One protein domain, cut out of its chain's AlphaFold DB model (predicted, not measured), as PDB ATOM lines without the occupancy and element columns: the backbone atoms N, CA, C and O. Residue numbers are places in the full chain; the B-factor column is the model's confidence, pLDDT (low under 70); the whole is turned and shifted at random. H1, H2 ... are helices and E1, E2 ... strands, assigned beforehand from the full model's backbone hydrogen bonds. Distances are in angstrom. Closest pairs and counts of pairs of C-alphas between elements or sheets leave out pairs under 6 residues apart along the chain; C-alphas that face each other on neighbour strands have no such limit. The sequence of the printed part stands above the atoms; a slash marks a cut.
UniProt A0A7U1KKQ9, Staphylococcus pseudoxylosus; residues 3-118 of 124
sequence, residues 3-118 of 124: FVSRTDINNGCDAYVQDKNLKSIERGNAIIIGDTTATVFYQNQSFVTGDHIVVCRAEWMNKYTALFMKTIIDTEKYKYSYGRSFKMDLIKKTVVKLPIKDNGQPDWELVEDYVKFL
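This is residues 3 to 118 of the 124 residues of a protein of Staphylococcus pseudoxylosus (UniProt A0A7U1KKQ9). A small sheet of three strands has the helix H1 packed over part of one face, and a second helix, H3, packs on residues 64 to 68 of H1, away from the sheet. The short strands E1 and E4 lie toward the opposite end of the long axis from H3, and long loops before and after the short helix H2 link H1 to H3. The printed part has 116 residues, with five named strands and then three named helices along the chain, E1 E2 E3 E4 E5 H1 H2 H3; the sheet's order is E3 E2 E5, antiparallel throughout. The class is mixed, helices and strands, though named elements hold only 47 of the 116 residues. The whole is compact, with a radius of gyration of the C-alphas of 15.0 A and spans of 48 by 34 by 24 A.

The printed part begins at Phe 3. E1 is residues 13 to 16, its C-alpha 13 at (123.930, -61.242, 94.214). E2 is residues 30 to 34, 13.0 A long, and E3 is residues 40 to 43, 10.2 A. E4 is residues 47 to 49 and E5 residues 53 to 56, 9.7 A long. H1, residues 63 to 75, is 18.6 A long and begins with C-alpha 63 at (139.331, -66.599, 87.551). H2 is residues 88 to 91. H3, residues 108 to 117, is 14.2 A long and ends with C-alpha 117 at (150.547, -65.248, 94.793).

In the sheet, E2 is the inner strand. E2 and E3 form a hairpin, antiparallel at 146 degrees, with N 32 and O 41 at 2.8 A, within hydrogen-bond range. E2 and E5 are antiparallel at 149 degrees, with N 33 and O 54 at 2.8 A. H1 is on the sheet at a height of 8.6 A, two layers, a helix on one face of a sheet. It runs along the strands, at 2 degrees to E3 on the local plane, over E3 and only just over E2, on which 3 of its C-alphas fall. The closest C-alphas of E3 and H1 are those of Val 40 and Asp 74, 5.9 A apart. With residues 64 to 68 alone, H1 touches H3, about perpendicular at 89 degrees; their closest C-alphas, Tyr 64 and Glu 112, are 5.1 A apart. H3 is not on the sheet. H2 only grazes the sheet; the closest C-alphas of E5 and H2, Val 54 and Met 88, are 7.1 A apart. E1 and E4 pair with no named strand but are near each other, with 6 pairs of C-alphas within 10 A. In H1 and H3 every O i to N i+4 pair is within hydrogen-bond range; H2 is too short for one, and its one O i to N i+3 pair is within range.

The C-alphas of Lys 20 and Asp 102, the two farthest apart, are 49.2 A from each other. The printed part has no cut. The links E1 to E2, H1 to H2 and H2 to H3 are long, with 13, 12 and 16 residues. The mean pLDDT of the printed part is 91.6, and no printed residue is under 70.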
ATOM      1  N   PHE A   3     121.071 -64.673  91.212       94.25
ATOM      2  CA  PHE A   3     120.429 -63.557  90.530       94.25
ATOM      3  C   PHE A   3     121.251 -62.303  90.809       94.25
ATOM      4  O   PHE A   3     121.372 -61.858  91.952       94.25
ATOM      5  N   VAL A   4     121.856 -61.788  89.748       93.88
ATOM      6  CA  VAL A   4     122.867 -60.747  89.787       93.88
ATOM      7  C   VAL A   4     122.260 -59.434  89.309       93.88
ATOM      8  O   VAL A   4     121.719 -59.347  88.204       93.88
ATOM      9  N   SER A   5     122.365 -58.405  90.136       91.88
ATOM     10  CA  SER A   5     121.850 -57.069  89.861       91.88
ATOM     11  C   SER A   5     122.954 -56.014  89.970       91.88
ATOM     12  O   SER A   5     124.147 -56.310  90.021       91.88
ATOM     13  N   ARG A   6     122.540 -54.744  89.957       88.44
ATOM     14  CA  ARG A   6     123.408 -53.568  90.072       88.44
ATOM     15  C   ARG A   6     123.785 -53.232  91.517       88.44
ATOM     16  O   ARG A   6     124.452 -52.215  91.717       88.44
ATOM     17  N   THR A   7     123.343 -54.033  92.489       87.56
ATOM     18  CA  THR A   7     123.702 -53.892  93.907       87.56
ATOM     19  C   THR A   7     125.219 -53.834  94.081       87.56
ATOM     20  O   THR A   7     125.944 -54.466  93.319       87.56
ATOM     21  N   ASP A   8     125.725 -53.051  95.033       84.50
ATOM     22  CA  ASP A   8     127.162 -52.885  95.294       84.50
ATOM     23  C   ASP A   8     127.695 -53.808  96.400       84.50
ATOM     24  O   ASP A   8     128.875 -53.751  96.748       84.50
ATOM     25  N   ILE A   9     126.848 -54.708  96.900       88.31
ATOM     26  CA  ILE A   9     127.174 -55.683  97.939       88.31
ATOM     27  C   ILE A   9     127.111 -57.121  97.411       88.31
ATOM     28  O   ILE A   9     126.585 -57.391  96.333       88.31
ATOM     29  N   ASN A  10     127.658 -58.062  98.185       91.19
ATOM     30  CA  ASN A  10     127.509 -59.510  97.978       91.19
ATOM     31  C   ASN A  10     127.834 -60.004  96.550       91.19
ATOM     32  O   ASN A  10     127.120 -60.830  95.982       91.19
ATOM     33  N   ASN A  11     128.889 -59.461  95.937       91.00
ATOM     34  CA  ASN A  11     129.289 -59.793  94.566       91.00
ATOM     35  C   ASN A  11     128.153 -59.611  93.531       91.00
ATOM     36  O   ASN A  11     128.031 -60.387  92.583       91.00
ATOM     37  N   GLY A  12     127.275 -58.627  93.746       90.38
ATOM     38  CA  GLY A  12     126.128 -58.349  92.885       90.38
ATOM     39  C   GLY A  12     124.928 -59.281  93.092       90.38
ATOM     40  O   GLY A  12     123.950 -59.149  92.365       90.38
ATOM     41  N   CYS A  13     124.980 -60.240  94.024       93.50
ATOM     42  CA  CYS A  13     123.930 -61.242  94.214       93.50
ATOM     43  C   CYS A  13     122.826 -60.751  95.166       93.50
ATOM     44  O   CYS A  13     123.056 -60.629  96.373       93.50
ATOM     45  N   ASP A  14     121.621 -60.551  94.628       92.81
ATOM     46  CA  ASP A  14     120.426 -60.172  95.401       92.81
ATOM     47  C   ASP A  14     119.632 -61.390  95.892       92.81
ATOM     48  O   ASP A  14     118.970 -61.334  96.929       92.81
ATOM     49  N   ALA A  15     119.649 -62.491  95.137       92.44
ATOM     50  CA  ALA A  15     118.858 -63.678  95.445       92.44
ATOM     51  C   ALA A  15     119.428 -64.945  94.799       92.44
ATOM     52  O   ALA A  15     120.222 -64.896  93.860       92.44
ATOM     53  N   TYR A  16     118.944 -66.100  95.254       92.25
ATOM     54  CA  TYR A  16     119.222 -67.390  94.629       92.25
ATOM     55  C   TYR A  16     117.997 -67.883  93.861       92.25
ATOM     56  O   TYR A  16     116.899 -67.968  94.410       92.25
ATOM     57  N   VAL A  17     118.193 -68.254  92.597       90.56
ATOM     58  CA  VAL A  17     117.135 -68.786  91.726       90.56
ATOM     59  C   VAL A  17     117.417 -70.236  91.342       90.56
ATOM     60  O   VAL A  17     118.571 -70.647  91.165       90.56
ATOM     61  N   GLN A  18     116.352 -71.030  91.240       86.31
ATOM     62  CA  GLN A  18     116.415 -72.405  90.746       86.31
ATOM     63  C   GLN A  18     116.289 -72.431  89.225       86.31
ATOM     64  O   GLN A  18     115.541 -71.646  88.643       86.31
ATOM     65  N   ASP A  19     116.991 -73.371  88.598       80.31
ATOM     66  CA  ASP A  19     116.913 -73.601  87.160       80.31
ATOM     67  C   ASP A  19     115.586 -74.286  86.801       80.31
ATOM     68  O   ASP A  19     115.472 -75.509  86.779       80.31
ATOM     69  N   LYS A  20     114.534 -73.487  86.614       81.19
ATOM     70  CA  LYS A  20     113.206 -73.954  86.188       81.19
ATOM     71  C   LYS A  20     112.981 -73.651  84.707       81.19
ATOM     72  O   LYS A  20     111.961 -73.065  84.353       81.19
ATOM     73  N   ASN A  21     113.943 -74.015  83.854       75.00
ATOM     74  CA  ASN A  21     113.966 -73.682  82.420       75.00
ATOM     75  C   ASN A  21     113.979 -72.168  82.166       75.00
ATOM     76  O   ASN A  21     113.222 -71.644  81.341       75.00
ATOM     77  N   LEU A  22     114.818 -71.445  82.909       78.06
ATOM     78  CA  LEU A  22     114.978 -70.011  82.696       78.06
ATOM     79  C   LEU A  22     115.578 -69.770  81.306       78.06
ATOM     80  O   LEU A  22     116.581 -70.371  80.935       78.06
ATOM     81  N   LYS A  23     114.960 -68.875  80.528       71.50
ATOM     82  CA  LYS A  23     115.391 -68.588  79.149       71.50
ATOM     83  C   LYS A  23     116.700 -67.794  79.064       71.50
ATOM     84  O   LYS A  23     117.345 -67.825  78.022       71.50
ATOM     85  N   SER A  24     117.082 -67.103  80.136       83.19
ATOM     86  CA  SER A  24     118.174 -66.122  80.134       83.19
ATOM     87  C   SER A  24     119.208 -66.447  81.211       83.19
ATOM     88  O   SER A  24     119.336 -65.729  82.202       83.19
ATOM     89  N   ILE A  25     119.906 -67.572  81.044       92.56
ATOM     90  CA  ILE A  25     121.023 -67.964  81.910       92.56
ATOM     91  C   ILE A  25     122.329 -67.527  81.248       92.56
ATOM     92  O   ILE A  25     122.672 -67.972  80.152       92.56
ATOM     93  N   GLU A  26     123.080 -66.689  81.948       94.94
ATOM     94  CA  GLU A  26     124.429 -66.295  81.578       94.94
ATOM     95  C   GLU A  26     125.434 -67.334  82.081       94.94
ATOM     96  O   GLU A  26     125.383 -67.793  83.225       94.94
ATOM     97  N   ARG A  27     126.386 -67.711  81.221       94.56
ATOM     98  CA  ARG A  27     127.487 -68.604  81.611       94.56
ATOM     99  C   ARG A  27     128.431 -67.888  82.576       94.56
ATOM    100  O   ARG A  27     128.652 -66.684  82.435       94.56
ATOM    101  N   GLY A  28     129.026 -68.641  83.500       95.31
ATOM    102  CA  GLY A  28     130.083 -68.134  84.377       95.31
ATOM    103  C   GLY A  28     131.343 -67.693  83.621       95.31
ATOM    104  O   GLY A  28     131.380 -67.669  82.389       95.31
ATOM    105  N   ASN A  29     132.378 -67.360  84.386       97.06
ATOM    106  CA  ASN A  29     133.607 -66.737  83.902       97.06
ATOM    107  C   ASN A  29     133.332 -65.427  83.146       97.06
ATOM    108  O   ASN A  29     133.693 -65.263  81.979       97.06
ATOM    109  N   ALA A  30     132.633 -64.511  83.818       97.31
ATOM    110  CA  ALA A  30     132.261 -63.219  83.261       97.31
ATOM    111  C   ALA A  30     132.447 -62.095  84.283       97.31
ATOM    112  O   ALA A  30     132.155 -62.265  85.470       97.31
ATOM    113  N   ILE A  31     132.886 -60.932  83.802       96.81
ATOM    114  CA  ILE A  31     132.824 -59.684  84.564       96.81
ATOM    115  C   ILE A  31     131.474 -59.038  84.271       96.81
ATOM    116  O   ILE A  31     131.090 -58.903  83.112       96.81
ATOM    117  N   ILE A  32     130.760 -58.629  85.310       95.69
ATOM    118  CA  ILE A  32     129.516 -57.874  85.189       95.69
ATOM    119  C   ILE A  32     129.743 -56.423  85.597       95.69
ATOM    120  O   ILE A  32     130.448 -56.153  86.570       95.69
ATOM    121  N   ILE A  33     129.141 -55.499  84.854       94.12
ATOM    122  CA  ILE A  33     129.171 -54.066  85.142       94.12
ATOM    123  C   ILE A  33     127.736 -53.555  85.243       94.12
ATOM    124  O   ILE A  33     126.966 -53.671  84.289       94.12
ATOM    125  N   GLY A  34     127.376 -52.974  86.386       92.50
ATOM    126  CA  GLY A  34     126.125 -52.238  86.538       92.50
ATOM    127  C   GLY A  34     126.235 -50.867  85.884       92.50
ATOM    128  O   GLY A  34     127.003 -50.029  86.351       92.50
ATOM    129  N   ASP A  35     125.472 -50.606  84.818       83.94
ATOM    130  CA  ASP A  35     125.672 -49.399  83.998       83.94
ATOM    131  C   ASP A  35     125.453 -48.084  84.777       83.94
ATOM    132  O   ASP A  35     126.107 -47.080  84.521       83.94
ATOM    133  N   THR A  36     124.556 -48.077  85.760       81.56
ATOM    134  CA  THR A  36     124.121 -46.867  86.471       81.56
ATOM    135  C   THR A  36     124.903 -46.681  87.764       81.56
ATOM    136  O   THR A  36     125.217 -45.557  88.144       81.56
ATOM    137  N   THR A  37     125.231 -47.787  88.429       83.62
ATOM    138  CA  THR A  37     125.948 -47.812  89.709       83.62
ATOM    139  C   THR A  37     127.463 -47.920  89.529       83.62
ATOM    140  O   THR A  37     128.205 -47.756  90.499       83.62
ATOM    141  N   ALA A  38     127.919 -48.194  88.300       87.38
ATOM    142  CA  ALA A  38     129.309 -48.485  87.959       87.38
ATOM    143  C   ALA A  38     129.917 -49.570  88.868       87.38
ATOM    144  O   ALA A  38     131.105 -49.538  89.178       87.38
ATOM    145  N   THR A  39     129.093 -50.506  89.351       91.06
ATOM    146  CA  THR A  39     129.557 -51.649  90.141       91.06
ATOM    147  C   THR A  39     130.167 -52.687  89.221       91.06
ATOM    148  O   THR A  39     129.661 -52.908  88.125       91.06
ATOM    149  N   VAL A  40     131.257 -53.316  89.657       94.19
ATOM    150  CA  VAL A  40     131.991 -54.303  88.862       94.19
ATOM    151  C   VAL A  40     132.175 -55.562  89.695       94.19
ATOM    152  O   VAL A  40     132.741 -55.500  90.785       94.19
ATOM    153  N   PHE A  41     131.731 -56.706  89.187       95.25
ATOM    154  CA  PHE A  41     131.851 -57.992  89.882       95.25
ATOM    155  C   PHE A  41     132.273 -59.109  88.941       95.25
ATOM    156  O   PHE A  41     132.134 -58.993  87.726       95.25
ATOM    157  N   TYR A  42     132.778 -60.204  89.503       96.38
ATOM    158  CA  TYR A  42     133.138 -61.399  88.747       96.38
ATOM    159  C   TYR A  42     132.231 -62.564  89.141       96.38
ATOM    160  O   TYR A  42     132.109 -62.891  90.320       96.38
ATOM    161  N   GLN A  43     131.617 -63.211  88.152       96.50
ATOM    162  CA  GLN A  43     130.808 -64.412  88.348       96.50
ATOM    163  C   GLN A  43     131.582 -65.627  87.837       96.50
ATOM    164  O   GLN A  43     131.775 -65.799  86.632       96.50
ATOM    165  N   ASN A  44     132.030 -66.489  88.753       95.19
ATOM    166  CA  ASN A  44     132.713 -67.742  88.416       95.19
ATOM    167  C   ASN A  44     131.735 -68.830  87.928       95.19
ATOM    168  O   ASN A  44     132.107 -69.672  87.116       95.19
ATOM    169  N   GLN A  45     130.490 -68.803  88.404       94.38
ATOM    170  CA  GLN A  45     129.429 -69.755  88.074       94.38
ATOM    171  C   GLN A  45     128.367 -69.117  87.177       94.38
ATOM    172  O   GLN A  45     128.300 -67.896  87.062       94.38
ATOM    173  N   SER A  46     127.531 -69.943  86.544       95.25
ATOM    174  CA  SER A  46     126.372 -69.462  85.787       95.25
ATOM    175  C   SER A  46     125.405 -68.676  86.674       95.25
ATOM    176  O   SER A  46     125.209 -69.002  87.849       95.25
ATOM    177  N   PHE A  47     124.785 -67.655  86.096       95.12
ATOM    178  CA  PHE A  47     123.967 -66.678  86.807       95.12
ATOM    179  C   PHE A  47     122.834 -66.158  85.921       95.12
ATOM    180  O   PHE A  47     122.798 -66.397  84.716       95.12
ATOM    181  N   VAL A  48     121.893 -65.444  86.527       94.94
ATOM    182  CA  VAL A  48     120.833 -64.704  85.831       94.94
ATOM    183  C   VAL A  48     121.032 -63.236  86.141       94.94
ATOM    184  O   VAL A  48     121.371 -62.903  87.272       94.94
ATOM    185  N   THR A  49     120.823 -62.359  85.168       92.94
ATOM    186  CA  THR A  49     120.958 -60.915  85.372       92.94
ATOM    187  C   THR A  49     119.609 -60.225  85.437       92.94
ATOM    188  O   THR A  49     118.678 -60.600  84.724       92.94
ATOM    189  N   GLY A  50     119.526 -59.178  86.255       88.19
ATOM    190  CA  GLY A  50     118.490 -58.159  86.116       88.19
ATOM    191  C   GLY A  50     118.771 -57.203  84.952       88.19
ATOM    192  O   GLY A  50     119.700 -57.393  84.164       88.19
ATOM    193  N   ASP A  51     117.977 -56.140  84.872       88.25
ATOM    194  CA  ASP A  51     118.154 -55.097  83.864       88.25
ATOM    195  C   ASP A  51     119.411 -54.256  84.112       88.25
ATOM    196  O   ASP A  51     119.916 -54.160  85.238       88.25
ATOM    197  N   HIS A  52     119.866 -53.568  83.059       89.94
ATOM    198  CA  HIS A  52     120.955 -52.587  83.137       89.94
ATOM    199  C   HIS A  52     122.310 -53.176  83.580       89.94
ATOM    200  O   HIS A  52     123.138 -52.508  84.209       89.94
ATOM    201  N   ILE A  53     122.537 -54.442  83.224       92.50
ATOM    202  CA  ILE A  53     123.795 -55.159  83.418       92.50
ATOM    203  C   ILE A  53     124.505 -55.321  82.080       92.50
ATOM    204  O   ILE A  53     123.915 -55.732  81.081       92.50
ATOM    205  N   VAL A  54     125.800 -55.032  82.076       93.81
ATOM    206  CA  VAL A  54     126.705 -55.351  80.979       93.81
ATOM    207  C   VAL A  54     127.525 -56.571  81.368       93.81
ATOM    208  O   VAL A  54     128.178 -56.571  82.407       93.81
ATOM    209  N   VAL A  55     127.503 -57.605  80.527       95.12
ATOM    210  CA  VAL A  55     128.284 -58.830  80.728       95.12
ATOM    211  C   VAL A  55     129.492 -58.817  79.792       95.12
ATOM    212  O   VAL A  55     129.347 -58.785  78.570       95.12
ATOM    213  N   CYS A  56     130.691 -58.846  80.364       95.25
ATOM    214  CA  CYS A  56     131.967 -58.813  79.658       95.25
ATOM    215  C   CYS A  56     132.660 -60.179  79.728       95.25
ATOM    216  O   CYS A  56     132.794 -60.769  80.802       95.25
ATOM    217  N   ARG A  57     133.141 -60.658  78.577       96.00
ATOM    218  CA  ARG A  57     133.902 -61.906  78.434       96.00
ATOM    219  C   ARG A  57     135.064 -61.698  77.472       96.00
ATOM    220  O   ARG A  57     134.977 -60.865  76.573       96.00
ATOM    221  N   ALA A  58     136.123 -62.472  77.660       95.44
ATOM    222  CA  ALA A  58     137.267 -62.506  76.762       95.44
ATOM    223  C   ALA A  58     137.881 -63.909  76.744       95.44
ATOM    224  O   ALA A  58     137.752 -64.647  77.717       95.44
ATOM    225  N   GLU A  59     138.559 -64.269  75.655       95.75
ATOM    226  CA  GLU A  59     139.163 -65.601  75.495       95.75
ATOM    227  C   GLU A  59     140.294 -65.867  76.500       95.75
ATOM    228  O   GLU A  59     140.440 -66.981  76.987       95.75
ATOM    229  N   TRP A  60     141.048 -64.829  76.872       95.06
ATOM    230  CA  TRP A  60     142.112 -64.891  77.884       95.06
ATOM    231  C   TRP A  60     141.583 -64.882  79.329       95.06
ATOM    232  O   TRP A  60     142.358 -64.969  80.286       95.06
ATOM    233  N   MET A  61     140.270 -64.718  79.517       97.06
ATOM    234  CA  MET A  61     139.686 -64.561  80.841       97.06
ATOM    235  C   MET A  61     139.627 -65.903  81.566       97.06
ATOM    236  O   MET A  61     139.041 -66.871  81.086       97.06
ATOM    237  N   ASN A  62     140.162 -65.930  82.777       96.06
ATOM    238  CA  ASN A  62     139.951 -66.970  83.770       96.06
ATOM    239  C   ASN A  62     139.690 -66.307  85.127       96.06
ATOM    240  O   ASN A  62     139.638 -65.083  85.225       96.06
ATOM    241  N   LYS A  63     139.545 -67.106  86.189       95.56
ATOM    242  CA  LYS A  63     139.331 -66.599  87.551       95.56
ATOM    243  C   LYS A  63     140.315 -65.489  87.938       95.56
ATOM    244  O   LYS A  63     139.898 -64.445  88.426       95.56
ATOM    245  N   TYR A  64     141.604 -65.708  87.727       96.81
ATOM    246  CA  TYR A  64     142.663 -64.826  88.207       96.81
ATOM    247  C   TYR A  64     142.776 -63.563  87.352       96.81
ATOM    248  O   TYR A  64     142.758 -62.452  87.886       96.81
ATOM    249  N   THR A  65     142.788 -63.712  86.024       97.06
ATOM    250  CA  THR A  65     142.829 -62.558  85.112       97.06
ATOM    251  C   THR A  65     141.555 -61.718  85.217       97.06
ATOM    252  O   THR A  65     141.623 -60.491  85.149       97.06
ATOM    253  N   ALA A  66     140.397 -62.333  85.484       96.81
ATOM    254  CA  ALA A  66     139.157 -61.607  85.729       96.81
ATOM    255  C   ALA A  66     139.172 -60.819  87.042       96.81
ATOM    256  O   ALA A  66     138.721 -59.678  87.050       96.81
ATOM    257  N   LEU A  67     139.700 -61.377  88.139       95.81
ATOM    258  CA  LEU A  67     139.826 -60.655  89.414       95.81
ATOM    259  C   LEU A  67     140.757 -59.443  89.287       95.81
ATOM    260  O   LEU A  67     140.440 -58.357  89.785       95.81
ATOM    261  N   PHE A  68     141.867 -59.601  88.564       96.44
ATOM    262  CA  PHE A  68     142.765 -58.496  88.242       96.44
ATOM    263  C   PHE A  68     142.046 -57.404  87.443       96.44
ATOM    264  O   PHE A  68     142.020 -56.238  87.839       96.44
ATOM    265  N   MET A  69     141.391 -57.792  86.348       96.56
ATOM    266  CA  MET A  69     140.691 -56.859  85.466       96.56
ATOM    267  C   MET A  69     139.512 -56.180  86.152       96.56
ATOM    268  O   MET A  69     139.352 -54.970  86.010       96.56
ATOM    269  N   LYS A  70     138.734 -56.917  86.951       94.81
ATOM    270  CA  LYS A  70     137.698 -56.354  87.822       94.81
ATOM    271  C   LYS A  70     138.294 -55.249  88.673       94.81
ATOM    272  O   LYS A  70     137.733 -54.163  88.704       94.81
ATOM    273  N   THR A  71     139.418 -55.512  89.337       94.19
ATOM    274  CA  THR A  71     140.063 -54.548  90.239       94.19
ATOM    275  C   THR A  71     140.451 -53.275  89.498       94.19
ATOM    276  O   THR A  71     140.120 -52.185  89.953       94.19
ATOM    277  N   ILE A  72     141.071 -53.397  88.323       94.75
ATOM    278  CA  ILE A  72     141.458 -52.239  87.509       94.75
ATOM    279  C   ILE A  72     140.234 -51.450  87.030       94.75
ATOM    280  O   ILE A  72     140.219 -50.228  87.157       94.75
ATOM    281  N   ILE A  73     139.201 -52.114  86.509       93.38
ATOM    282  CA  ILE A  73     137.986 -51.427  86.037       93.38
ATOM    283  C   ILE A  73     137.279 -50.733  87.212       93.38
ATOM    284  O   ILE A  73     136.794 -49.616  87.068       93.38
ATOM    285  N   ASP A  74     137.268 -51.349  88.393       91.62
ATOM    286  CA  ASP A  74     136.699 -50.766  89.612       91.62
ATOM    287  C   ASP A  74     137.453 -49.490  90.043       91.62
ATOM    288  O   ASP A  74     136.837 -48.541  90.524       91.62
ATOM    289  N   THR A  75     138.764 -49.383  89.768       91.50
ATOM    290  CA  THR A  75     139.505 -48.123  89.994       91.50
ATOM    291  C   THR A  75     139.057 -46.975  89.095       91.50
ATOM    292  O   THR A  75     139.326 -45.826  89.418       91.50
ATOM    293  N   GLU A  76     138.341 -47.242  88.003       89.81
ATOM    294  CA  GLU A  76     137.800 -46.213  87.110       89.81
ATOM    295  C   GLU A  76     136.431 -45.697  87.583       89.81
ATOM    296  O   GLU A  76     135.951 -44.669  87.094       89.81
ATOM    297  N   LYS A  77     135.814 -46.366  88.571       86.44
ATOM    298  CA  LYS A  77     134.465 -46.079  89.083       86.44
ATOM    299  C   LYS A  77     134.273 -44.617  89.491       86.44
ATOM    300  O   LYS A  77     133.208 -44.058  89.243       86.44
ATOM    301  N   TYR A  78     135.301 -43.965  90.046       85.62
ATOM    302  CA  TYR A  78     135.238 -42.562  90.491       85.62
ATOM    303  C   TYR A  78     134.907 -41.560  89.368       85.62
ATOM    304  O   TYR A  78     134.497 -40.435  89.648       85.62
ATOM    305  N   LYS A  79     135.086 -41.943  88.095       84.88
ATOM    306  CA  LYS A  79     134.762 -41.106  86.929       84.88
ATOM    307  C   LYS A  79     133.259 -41.056  86.632       84.88
ATOM    308  O   LYS A  79     132.844 -40.232  85.807       84.88
ATOM    309  N   TYR A  80     132.471 -41.923  87.267       84.94
ATOM    310  CA  TYR A  80     131.050 -42.130  87.007       84.94
ATOM    311  C   TYR A  80     130.205 -41.770  88.231       84.94
ATOM    312  O   TYR A  80     130.631 -41.876  89.378       84.94
ATOM    313  N   SER A  81     128.988 -41.303  87.975       78.94
ATOM    314  CA  SER A  81     128.022 -40.906  89.002       78.94
ATOM    315  C   SER A  81     126.606 -41.091  88.465       78.94
ATOM    316  O   SER A  81     126.427 -41.416  87.292       78.94
ATOM    317  N   TYR A  82     125.583 -40.830  89.284       71.19
ATOM    318  CA  TYR A  82     124.191 -40.920  88.833       71.19
ATOM    319  C   TYR A  82     123.923 -40.098  87.553       71.19
ATOM    320  O   TYR A  82     123.267 -40.578  86.633       71.19
ATOM    321  N   GLY A  83     124.502 -38.893  87.444       78.06
ATOM    322  CA  GLY A  83     124.383 -38.041  86.251       78.06
ATOM    323  C   GLY A  83     125.278 -38.454  85.074       78.06
ATOM    324  O   GLY A  83     125.094 -37.966  83.960       78.06
ATOM    325  N   ARG A  84     126.242 -39.356  85.299       80.38
ATOM    326  CA  ARG A  84     127.177 -39.880  84.295       80.38
ATOM    327  C   ARG A  84     127.325 -41.392  84.458       80.38
ATOM    328  O   ARG A  84     128.356 -41.877  84.921       80.38
ATOM    329  N   SER A  85     126.283 -42.122  84.074       84.75
ATOM    330  CA  SER A  85     126.252 -43.587  84.121       84.75
ATOM    331  C   SER A  85     127.370 -44.196  83.268       84.75
ATOM    332  O   SER A  85     127.655 -43.710  82.169       84.75
ATOM    333  N   PHE A  86     127.967 -45.285  83.739       86.19
ATOM    334  CA  PHE A  86     128.972 -46.073  83.034       86.19
ATOM    335  C   PHE A  86     128.338 -46.939  81.930       86.19
ATOM    336  O   PHE A  86     128.326 -48.165  81.974       86.19
ATOM    337  N   LYS A  87     127.756 -46.279  80.924       87.31
ATOM    338  CA  LYS A  87     127.081 -46.935  79.796       87.31
ATOM    339  C   LYS A  87     128.062 -47.740  78.942       87.31
ATOM    340  O   LYS A  87     129.250 -47.427  78.894       87.31
ATOM    341  N   MET A  88     127.534 -48.694  78.174       88.00
ATOM    342  CA  MET A  88     128.292 -49.546  77.244       88.00
ATOM    343  C   MET A  88     129.322 -48.779  76.392       88.00
ATOM    344  O   MET A  88     130.460 -49.218  76.264       88.00
ATOM    345  N   ASP A  89     128.961 -47.617  75.842       89.38
ATOM    346  CA  ASP A  89     129.878 -46.820  75.014       89.38
ATOM    347  C   ASP A  89     131.059 -46.244  75.798       89.38
ATOM    348  O   ASP A  89     132.144 -46.075  75.245       89.38
ATOM    349  N   LEU A  90     130.857 -45.929  77.079       89.56
ATOM    350  CA  LEU A  90     131.926 -45.484  77.964       89.56
ATOM    351  C   LEU A  90     132.794 -46.669  78.377       89.56
ATOM    352  O   LEU A  90     134.009 -46.543  78.297       89.56
ATOM    353  N   ILE A  91     132.189 -47.817  78.713       90.50
ATOM    354  CA  ILE A  91     132.909 -49.066  79.023       90.50
ATOM    355  C   ILE A  91     133.856 -49.432  77.877       90.50
ATOM    356  O   ILE A  91     135.039 -49.661  78.103       90.50
ATOM    357  N   LYS A  92     133.372 -49.409  76.628       90.12
ATOM    358  CA  LYS A  92     134.184 -49.708  75.435       90.12
ATOM    359  C   LYS A  92     135.338 -48.728  75.200       90.12
ATOM    360  O   LYS A  92     136.290 -49.076  74.511       90.12
ATOM    361  N   LYS A  93     135.240 -47.501  75.719       91.19
ATOM    362  CA  LYS A  93     136.261 -46.450  75.578       91.19
ATOM    363  C   LYS A  93     137.209 -46.379  76.774       91.19
ATOM    364  O   LYS A  93     138.167 -45.609  76.721       91.19
ATOM    365  N   THR A  94     136.951 -47.129  77.843       90.38
ATOM    366  CA  THR A  94     137.823 -47.158  79.016       90.38
ATOM    367  C   THR A  94     139.161 -47.779  78.637       90.38
ATOM    368  O   THR A  94     139.237 -48.932  78.220       90.38
ATOM    369  N   VAL A  95     140.227 -46.995  78.784       91.12
ATOM    370  CA  VAL A  95     141.600 -47.435  78.540       91.12
ATOM    371  C   VAL A  95     142.237 -47.762  79.878       91.12
ATOM    372  O   VAL A  95     142.294 -46.914  80.767       91.12
ATOM    373  N   VAL A  96     142.742 -48.984  79.999       92.19
ATOM    374  CA  VAL A  96     143.441 -49.466  81.188       92.19
ATOM    375  C   VAL A  96     144.888 -49.804  80.856       92.19
ATOM    376  O   VAL A  96     145.210 -50.147  79.719       92.19
ATOM    377  N   LYS A  97     145.772 -49.699  81.849       92.44
ATOM    378  CA  LYS A  97     147.175 -50.101  81.710       92.44
ATOM    379  C   LYS A  97     147.327 -51.555  82.130       92.44
ATOM    380  O   LYS A  97     146.813 -51.939  83.176       92.44
ATOM    381  N   LEU A  98     148.052 -52.330  81.332       94.94
ATOM    382  CA  LEU A  98     148.328 -53.742  81.584       94.94
ATOM    383  C   LEU A  98     149.832 -54.002  81.477       94.94
ATOM    384  O   LEU A  98     150.509 -53.291  80.729       94.94
ATOM    385  N   PRO A  99     150.361 -55.000  82.207       95.56
ATOM    386  CA  PRO A  99     151.698 -55.502  81.932       95.56
ATOM    387  C   PRO A  99     151.748 -56.089  80.518       95.56
ATOM    388  O   PRO A  99     150.759 -56.646  80.036       95.56
ATOM    389  N   ILE A 100     152.898 -55.959  79.862       97.56
ATOM    390  CA  ILE A 100     153.111 -56.428  78.492       97.56
ATOM    391  C   ILE A 100     154.316 -57.361  78.424       97.56
ATOM    392  O   ILE A 100     155.282 -57.185  79.165       97.56
ATOM    393  N   LYS A 101     154.256 -58.315  77.499       96.62
ATOM    394  CA  LYS A 101     155.411 -59.093  77.044       96.62
ATOM    395  C   LYS A 101     156.259 -58.241  76.089       96.62
ATOM    396  O   LYS A 101     155.794 -57.223  75.570       96.62
ATOM    397  N   ASP A 102     157.462 -58.708  75.763       95.88
ATOM    398  CA  ASP A 102     158.374 -58.027  74.824       95.88
ATOM    399  C   ASP A 102     157.770 -57.813  73.424       95.88
ATOM    400  O   ASP A 102     158.153 -56.900  72.697       95.88
ATOM    401  N   ASN A 103     156.784 -58.631  73.044       95.12
ATOM    402  CA  ASN A 103     156.050 -58.503  71.783       95.12
ATOM    403  C   ASN A 103     154.918 -57.451  71.819       95.12
ATOM    404  O   ASN A 103     154.152 -57.345  70.860       95.12
ATOM    405  N   GLY A 104     154.773 -56.709  72.922       94.31
ATOM    406  CA  GLY A 104     153.755 -55.673  73.109       94.31
ATOM    407  C   GLY A 104     152.346 -56.187  73.420       94.31
ATOM    408  O   GLY A 104     151.429 -55.378  73.556       94.31
ATOM    409  N   GLN A 105     152.145 -57.503  73.540       95.25
ATOM    410  CA  GLN A 105     150.861 -58.086  73.938       95.25
ATOM    411  C   GLN A 105     150.724 -58.117  75.466       95.25
ATOM    412  O   GLN A 105     151.739 -58.246  76.154       95.25
ATOM    413  N   PRO A 106     149.498 -58.049  76.020       96.25
ATOM    414  CA  PRO A 106     149.290 -58.188  77.457       96.25
ATOM    415  C   PRO A 106     149.852 -59.506  78.006       96.25
ATOM    416  O   PRO A 106     149.633 -60.576  77.430       96.25
ATOM    417  N   ASP A 107     150.551 -59.431  79.137       97.88
ATOM    418  CA  ASP A 107     151.130 -60.602  79.795       97.88
ATOM    419  C   ASP A 107     150.142 -61.244  80.779       97.88
ATOM    420  O   ASP A 107     150.170 -61.002  81.987       97.88
ATOM    421  N   TRP A 108     149.218 -62.044  80.244       96.69
ATOM    422  CA  TRP A 108     148.190 -62.708  81.051       96.69
ATOM    423  C   TRP A 108     148.741 -63.786  81.988       96.69
ATOM    424  O   TRP A 108     148.147 -64.007  83.039       96.69
ATOM    425  N   GLU A 109     149.865 -64.419  81.640       96.56
ATOM    426  CA  GLU A 109     150.541 -65.400  82.500       96.56
ATOM    427  C   GLU A 109     151.086 -64.706  83.749       96.56
ATOM    428  O   GLU A 109     150.773 -65.112  84.867       96.56
ATOM    429  N   LEU A 110     151.791 -63.583  83.564       96.88
ATOM    430  CA  LEU A 110     152.271 -62.769  84.680       96.88
ATOM    431  C   LEU A 110     151.120 -62.270  85.564       96.88
ATOM    432  O   LEU A 110     151.225 -62.300  86.789       96.88
ATOM    433  N   VAL A 111     150.018 -61.808  84.960       96.75
ATOM    434  CA  VAL A 111     148.826 -61.365  85.704       96.75
ATOM    435  C   VAL A 111     148.242 -62.504  86.536       96.75
ATOM    436  O   VAL A 111     147.906 -62.307  87.704       96.75
ATOM    437  N   GLU A 112     148.100 -63.686  85.944       96.69
ATOM    438  CA  GLU A 112     147.557 -64.854  86.624       96.69
ATOM    439  C   GLU A 112     148.440 -65.287  87.800       96.69
ATOM    440  O   GLU A 112     147.924 -65.476  88.906       96.69
ATOM    441  N   ASP A 113     149.752 -65.387  87.594       96.69
ATOM    442  CA  ASP A 113     150.704 -65.779  88.636       96.69
ATOM    443  C   ASP A 113     150.781 -64.744  89.759       96.69
ATOM    444  O   ASP A 113     150.803 -65.104  90.940       96.69
ATOM    445  N   TYR A 114     150.727 -63.455  89.413       96.06
ATOM    446  CA  TYR A 114     150.659 -62.376  90.392       96.06
ATOM    447  C   TYR A 114     149.429 -62.506  91.291       96.06
ATOM    448  O   TYR A 114     149.555 -62.463  92.514       96.06
ATOM    449  N   VAL A 115     148.239 -62.699  90.709       95.88
ATOM    450  CA  VAL A 115     147.015 -62.841  91.507       95.88
ATOM    451  C   VAL A 115     147.064 -64.113  92.345       95.88
ATOM    452  O   VAL A 115     146.720 -64.042  93.518       95.88
ATOM    453  N   LYS A 116     147.527 -65.248  91.806       95.38
ATOM    454  CA  LYS A 116     147.680 -66.503  92.571       95.38
ATOM    455  C   LYS A 116     148.601 -66.363  93.782       95.38
ATOM    456  O   LYS A 116     148.385 -67.046  94.779       95.38
ATOM    457  N   PHE A 117     149.620 -65.511  93.694       95.44
ATOM    458  CA  PHE A 117     150.547 -65.248  94.793       95.44
ATOM    459  C   PHE A 117     149.912 -64.428  95.932       95.44
ATOM    460  O   PHE A 117     150.397 -64.473  97.066       95.44
ATOM    461  N   LEU A 118     148.830 -63.686  95.671       93.38
ATOM    462  CA  LEU A 118     148.168 -62.888  96.701       93.38
ATOM    463  C   LEU A 118     147.498 -63.777  97.765       93.38
ATOM    464  O   LEU A 118     146.895 -64.805  97.438       93.38
TER     465      LEU A 118